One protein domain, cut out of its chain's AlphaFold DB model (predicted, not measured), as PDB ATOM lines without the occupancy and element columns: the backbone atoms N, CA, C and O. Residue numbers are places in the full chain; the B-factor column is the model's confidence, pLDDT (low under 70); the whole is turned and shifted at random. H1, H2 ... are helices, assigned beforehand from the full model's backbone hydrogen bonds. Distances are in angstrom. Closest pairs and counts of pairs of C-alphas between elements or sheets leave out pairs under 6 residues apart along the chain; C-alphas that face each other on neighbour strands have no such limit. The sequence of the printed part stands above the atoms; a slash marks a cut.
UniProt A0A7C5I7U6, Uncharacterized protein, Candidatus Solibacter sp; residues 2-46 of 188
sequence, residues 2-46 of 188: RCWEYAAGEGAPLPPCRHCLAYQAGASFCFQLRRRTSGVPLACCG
ATOM      1  N   ARG A   2      24.684  47.281   8.999       89.56
ATOM      2  CA  ARG A   2      24.908  45.952   8.427       89.56
ATOM      3  C   ARG A   2      26.225  45.368   8.937       89.56
ATOM      4  O   ARG A   2      27.080  46.069   9.481       89.56
ATOM      5  N   CYS A   3      26.436  44.065   8.757       89.69
ATOM      6  CA  CYS A   3      27.573  43.396   9.392       89.69
ATOM      7  C   CYS A   3      28.943  43.844   8.847       89.69
ATOM      8  O   CYS A   3      29.931  43.746   9.572       89.69
ATOM      9  N   TRP A   4      29.023  44.277   7.584       88.31
ATOM     10  CA  TRP A   4      30.264  44.776   6.979       88.31
ATOM     11  C   TRP A   4      30.555  46.225   7.363       88.31
ATOM     12  O   TRP A   4      31.718  46.566   7.529       88.31
ATOM     13  N   GLU A   5      29.518  47.040   7.576       89.50
ATOM     14  CA  GLU A   5      29.639  48.394   8.135       89.50
ATOM     15  C   GLU A   5      30.205  48.313   9.556       89.50
ATOM     16  O   GLU A   5      31.152  49.009   9.890       89.50
ATOM     17  N   TYR A   6      29.728  47.362  10.367       89.81
ATOM     18  CA  TYR A   6      30.319  47.091  11.681       89.81
ATOM     19  C   TYR A   6      31.804  46.675  11.598       89.81
ATOM     20  O   TYR A   6      32.626  47.086  12.416       89.81
ATOM     21  N   ALA A   7      32.174  45.841  10.621       88.25
ATOM     22  CA  ALA A   7      33.568  45.427  10.456       88.25
ATOM     23  C   ALA A   7      34.462  46.603  10.019       88.25
ATOM     24  O   ALA A   7      35.550  46.780  10.557       88.25
ATOM     25  N   ALA A   8      33.984  47.440   9.095       85.12
ATOM     26  CA  ALA A   8      34.723  48.590   8.582       85.12
ATOM     27  C   ALA A   8      34.783  49.764   9.578       85.12
ATOM     28  O   ALA A   8      35.818  50.403   9.726       85.12
ATOM     29  N   GLY A   9      33.721  50.012  10.346       83.81
ATOM     30  CA  GLY A   9      33.578  51.229  11.149       83.81
ATOM     31  C   GLY A   9      33.164  52.401  10.264       83.81
ATOM     32  O   GLY A   9      32.165  52.299   9.563       83.81
ATOM     33  N   GLU A  10      33.929  53.490  10.281       75.69
ATOM     34  CA  GLU A  10      33.668  54.689   9.461       75.69
ATOM     35  C   GLU A  10      34.218  54.582   8.024       75.69
ATOM     36  O   GLU A  10      34.065  55.497   7.221       75.69
ATOM     37  N   GLY A  11      34.876  53.469   7.687       78.75
ATOM     38  CA  GLY A  11      35.520  53.261   6.392       78.75
ATOM     39  C   GLY A  11      34.682  52.499   5.364       78.75
ATOM     40  O   GLY A  11      33.607  51.965   5.639       78.75
ATOM     41  N   ALA A  12      35.244  52.381   4.160       84.31
ATOM     42  CA  ALA A  12      34.706  51.516   3.117       84.31
ATOM     43  C   ALA A  12      34.725  50.032   3.545       84.31
ATOM     44  O   ALA A  12      35.577  49.624   4.342       84.31
ATOM     45  N   PRO A  13      33.843  49.183   2.980       86.31
ATOM     46  CA  PRO A  13      33.847  47.753   3.261       86.31
ATOM     47  C   PRO A  13      35.224  47.131   3.008       86.31
ATOM     48  O   PRO A  13      35.789  47.283   1.916       86.31
ATOM     49  N   LEU A  14      35.726  46.408   4.015       82.69
ATOM     50  CA  LEU A  14      36.995  45.679   3.945       82.69
ATOM     51  C   LEU A  14      36.977  44.668   2.781       82.69
ATOM     52  O   LEU A  14      35.910  44.116   2.489       82.69
ATOM     53  N   PRO A  15      38.121  44.365   2.137       83.00
ATOM     54  CA  PRO A  15      38.160  43.472   0.974       83.00
ATOM     55  C   PRO A  15      37.468  42.106   1.172       83.00
ATOM     56  O   PRO A  15      36.702  41.711   0.287       83.00
ATOM     57  N   PRO A  16      37.601  41.416   2.330       82.25
ATOM     58  CA  PRO A  16      36.872  40.167   2.577       82.25
ATOM     59  C   PRO A  16      35.344  40.344   2.587       82.25
ATOM     60  O   PRO A  16      34.612  39.456   2.160       82.25
ATOM     61  N   CYS A  17      34.847  41.507   3.026       85.69
ATOM     62  CA  CYS A  17      33.414  41.805   3.070       85.69
ATOM     63  C   CYS A  17      32.790  41.918   1.683       85.69
ATOM     64  O   CYS A  17      31.650  41.502   1.521       85.69
ATOM     65  N   ARG A  18      33.516  42.436   0.687       86.44
ATOM     66  CA  ARG A  18      32.986  42.649  -0.674       86.44
ATOM     67  C   ARG A  18      32.653  41.341  -1.397       86.44
ATOM     68  O   ARG A  18      31.755  41.313  -2.229       86.44
ATOM     69  N   HIS A  19      33.342  40.264  -1.029       85.00
ATOM     70  CA  HIS A  19      33.149  38.919  -1.577       85.00
ATOM     71  C   HIS A  19      32.179  38.068  -0.741       85.00
ATOM     72  O   HIS A  19      31.916  36.915  -1.066       85.00
ATOM     73  N   CYS A  20      31.655  38.604   0.363       86.50
ATOM     74  CA  CYS A  20      30.741  37.879   1.231       86.50
ATOM     75  C   CYS A  20      29.319  37.914   0.671       86.50
ATOM     76  O   CYS A  20      28.805  38.986   0.345       86.50
ATOM     77  N   LEU A  21      28.632  36.769   0.688       86.31
ATOM     78  CA  LEU A  21      27.240  36.661   0.247       86.31
ATOM     79  C   LEU A  21      26.311  37.654   0.964       86.31
ATOM     80  O   LEU A  21      25.395  38.185   0.353       86.31
ATOM     81  N   ALA A  22      26.556  37.964   2.244       89.00
ATOM     82  CA  ALA A  22      25.754  38.961   2.956       89.00
ATOM     83  C   ALA A  22      25.853  40.359   2.320       89.00
ATOM     84  O   ALA A  22      24.850  41.064   2.261       89.00
ATOM     85  N   TYR A  23      27.043  40.741   1.844       90.69
ATOM     86  CA  TYR A  23      27.260  42.004   1.137       90.69
ATOM     87  C   TYR A  23      26.640  41.960  -0.261       90.69
ATOM     88  O   TYR A  23      25.883  42.858  -0.616       90.69
ATOM     89  N   GLN A  24      26.903  40.889  -1.015       90.31
ATOM     90  CA  GLN A  24      26.384  40.703  -2.376       90.31
ATOM     91  C   GLN A  24      24.852  40.680  -2.421       90.31
ATOM     92  O   GLN A  24      24.253  41.282  -3.303       90.31
ATOM     93  N   ALA A  25      24.214  40.045  -1.438       88.88
ATOM     94  CA  ALA A  25      22.761  40.006  -1.303       88.88
ATOM     95  C   ALA A  25      22.165  41.289  -0.691       88.88
ATOM     96  O   ALA A  25      20.957  41.351  -0.471       88.88
ATOM     97  N   GLY A  26      22.986  42.284  -0.330       89.19
ATOM     98  CA  GLY A  26      22.514  43.510   0.321       89.19
ATOM     99  C   GLY A  26      21.814  43.265   1.664       89.19
ATOM    100  O   GLY A  26      20.961  44.052   2.072       89.19
ATOM    101  N   ALA A  27      22.150  42.178   2.365       88.19
ATOM    102  CA  ALA A  27      21.402  41.727   3.529       88.19
ATOM    103  C   ALA A  27      21.514  42.714   4.703       88.19
ATOM    104  O   ALA A  27      22.605  42.962   5.226       88.19
ATOM    105  N   SER A  28      20.371  43.201   5.194       87.50
ATOM    106  CA  SER A  28      20.306  44.035   6.403       87.50
ATOM    107  C   SER A  28      20.894  43.316   7.623       87.50
ATOM    108  O   SER A  28      21.651  43.902   8.400       87.50
ATOM    109  N   PHE A  29      20.615  42.014   7.753       87.44
ATOM    110  CA  PHE A  29      21.094  41.173   8.848       87.44
ATOM    111  C   PHE A  29      21.683  39.859   8.329       87.44
ATOM    112  O   PHE A  29      20.965  38.938   7.946       87.44
ATOM    113  N   CYS A  30      23.012  39.721   8.387       88.12
ATOM    114  CA  CYS A  30      23.707  38.526   7.886       88.12
ATOM    115  C   CYS A  30      23.268  37.218   8.570       88.12
ATOM    116  O   CYS A  30      23.329  36.152   7.968       88.12
ATOM    117  N   PHE A  31      22.810  37.282   9.823       87.81
ATOM    118  CA  PHE A  31      22.348  36.111  10.569       87.81
ATOM    119  C   PHE A  31      20.977  35.600  10.102       87.81
ATOM    120  O   PHE A  31      20.706  34.412  10.247       87.81
ATOM    121  N   GLN A  32      20.126  36.455   9.522       87.81
ATOM    122  CA  GLN A  32      18.872  36.009   8.902       87.81
ATOM    123  C   GLN A  32      19.165  35.216   7.630       87.81
ATOM    124  O   GLN A  32      18.588  34.153   7.422       87.81
ATOM    125  N   LEU A  33      20.122  35.697   6.830       86.56
ATOM    126  CA  LEU A  33      20.592  34.989   5.646       86.56
ATOM    127  C   LEU A  33      21.199  33.632   6.024       86.56
ATOM    128  O   LEU A  33      20.760  32.612   5.505       86.56
ATOM    129  N   ARG A  34      22.101  33.599   7.017       84.25
ATOM    130  CA  ARG A  34      22.736  32.361   7.507       84.25
ATOM    131  C   ARG A  34      21.729  31.279   7.906       84.25
ATOM    132  O   ARG A  34      21.979  30.106   7.660       84.25
ATOM    133  N   ARG A  35      20.609  31.664   8.530       83.75
ATOM    134  CA  ARG A  35      19.544  30.727   8.935       83.75
ATOM    135  C   ARG A  35      18.815  30.100   7.746       83.75
ATOM    136  O   ARG A  35      18.300  29.001   7.886       83.75
ATOM    137  N   ARG A  36      18.752  30.796   6.608       83.88
ATOM    138  CA  ARG A  36      18.060  30.343   5.390       83.88
ATOM    139  C   ARG A  36      18.982  29.593   4.428       83.88
ATOM    140  O   ARG A  36      18.503  28.789   3.644       83.88
ATOM    141  N   THR A  37      20.288  29.847   4.486       75.38
ATOM    142  CA  THR A  37      21.291  29.259   3.586       75.38
ATOM    143  C   THR A  37      22.212  28.299   4.342       75.38
ATOM    144  O   THR A  37      23.421  28.535   4.450       75.38
ATOM    145  N   SER A  38      21.645  27.230   4.912       68.94
ATOM    146  CA  SER A  38      22.431  26.177   5.566       68.94
ATOM    147  C   SER A  38      23.469  25.604   4.593       68.94
ATOM    148  O   SER A  38      23.118  25.216   3.483       68.94
ATOM    149  N   GLY A  39      24.740  25.556   5.000       64.62
ATOM    150  CA  GLY A  39      25.828  24.973   4.203       64.62
ATOM    151  C   GLY A  39      26.595  25.945   3.300       64.62
ATOM    152  O   GLY A  39      27.640  25.564   2.781       64.62
ATOM    153  N   VAL A  40      26.159  27.204   3.155       67.19
ATOM    154  CA  VAL A  40      26.935  28.216   2.413       67.19
ATOM    155  C   VAL A  40      27.824  29.003   3.381       67.19
ATOM    156  O   VAL A  40      27.304  29.686   4.273       67.19
ATOM    157  N   PRO A  41      29.161  28.947   3.241       63.78
ATOM    158  CA  PRO A  41      30.053  29.709   4.097       63.78
ATOM    159  C   PRO A  41      29.886  31.205   3.821       63.78
ATOM    160  O   PRO A  41      30.231  31.722   2.761       63.78
ATOM    161  N   LEU A  42      29.383  31.940   4.811       68.81
ATOM    162  CA  LEU A  42      29.475  33.393   4.816       68.81
ATOM    163  C   LEU A  42      30.916  33.749   5.196       68.81
ATOM    164  O   LEU A  42      31.266  33.700   6.374       68.81
ATOM    165  N   ALA A  43      31.747  34.108   4.213       60.00
ATOM    166  CA  ALA A  43      33.182  34.377   4.389       60.00
ATOM    167  C   ALA A  43      33.516  35.342   5.552       60.00
ATOM    168  O   ALA A  43      34.588  35.264   6.140       60.00
ATOM    169  N   CYS A  44      32.586  36.223   5.945       62.41
ATOM    170  CA  CYS A  44      32.771  37.182   7.044       62.41
ATOM    171  C   CYS A  44      32.119  36.787   8.374       62.41
ATOM    172  O   CYS A  44      32.039  37.625   9.283       62.41
ATOM    173  N   CYS A  45      31.567  35.579   8.489       63.44
ATOM    174  CA  CYS A  45      30.830  35.169   9.677       63.44
ATOM    175  C   CYS A  45      31.691  34.632  10.811       63.44
ATOM    176  O   CYS A  45      31.076  34.401  11.840       63.44
ATOM    177  N   GLY A  46      33.022  34.538  10.664       66.88
ATOM    178  CA  GLY A  46      33.996  34.218  11.722       66.88
ATOM    179  C   GLY A  46      33.621  32.957  12.511       66.88
ATOM    180  O   GLY A  46      34.023  31.868  12.115       66.88
TER     181      GLY A  46
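Overview. This is residues 2 to 46 of the 188 residues of an uncharacterized protein of Candidatus Solibacter sp (UniProt A0A7C5I7U6). Four short helices form a loose chain of parts, H1 and H2 toward one end, H4 toward the other and H3 between them, and residues 37 to 46 fold back from H4. The 45 printed residues are all helix in class, with 21 in H1, H2, H3 and H4 and no named strand. The whole is compact, radius of gyration of the C-alphas 9.9 A, but elongated, spanning 30 by 17 by 17 A.

Along the chain. H1, residues 3 to 8, begins at C-alpha 3 (27.573, 43.396, 9.392) and is 8.9 A long. H2 is residues 15 to 18, 5.5 A, and H3 residues 21 to 24, 4.9 A. H4, residues 30 to 36, 10.3 A, ends at C-alpha 36 (18.060, 30.343, 5.390).

Arrangement. H1 and H4 are close but not clearly touching, closest C-alphas Cys 3 and Cys 30, 6.4 A, at a shallow tilt of 31 degrees, opposite ways. H3 is close to but not clearly touching H4, closest C-alphas Ala 22 and Cys 30, 5.4 A. H2 and H4 are apart. In H1 and H4 every O i to N i+4 pair is within hydrogen-bond range; H2 and H3 are too short for one.

Size, cuts and confidence. The C-alphas farthest apart, Glu 10 and Gly 39, are 31.2 A apart. The printed part has no cut, and no link is long. Residues 38 to 46 have pLDDT under 70.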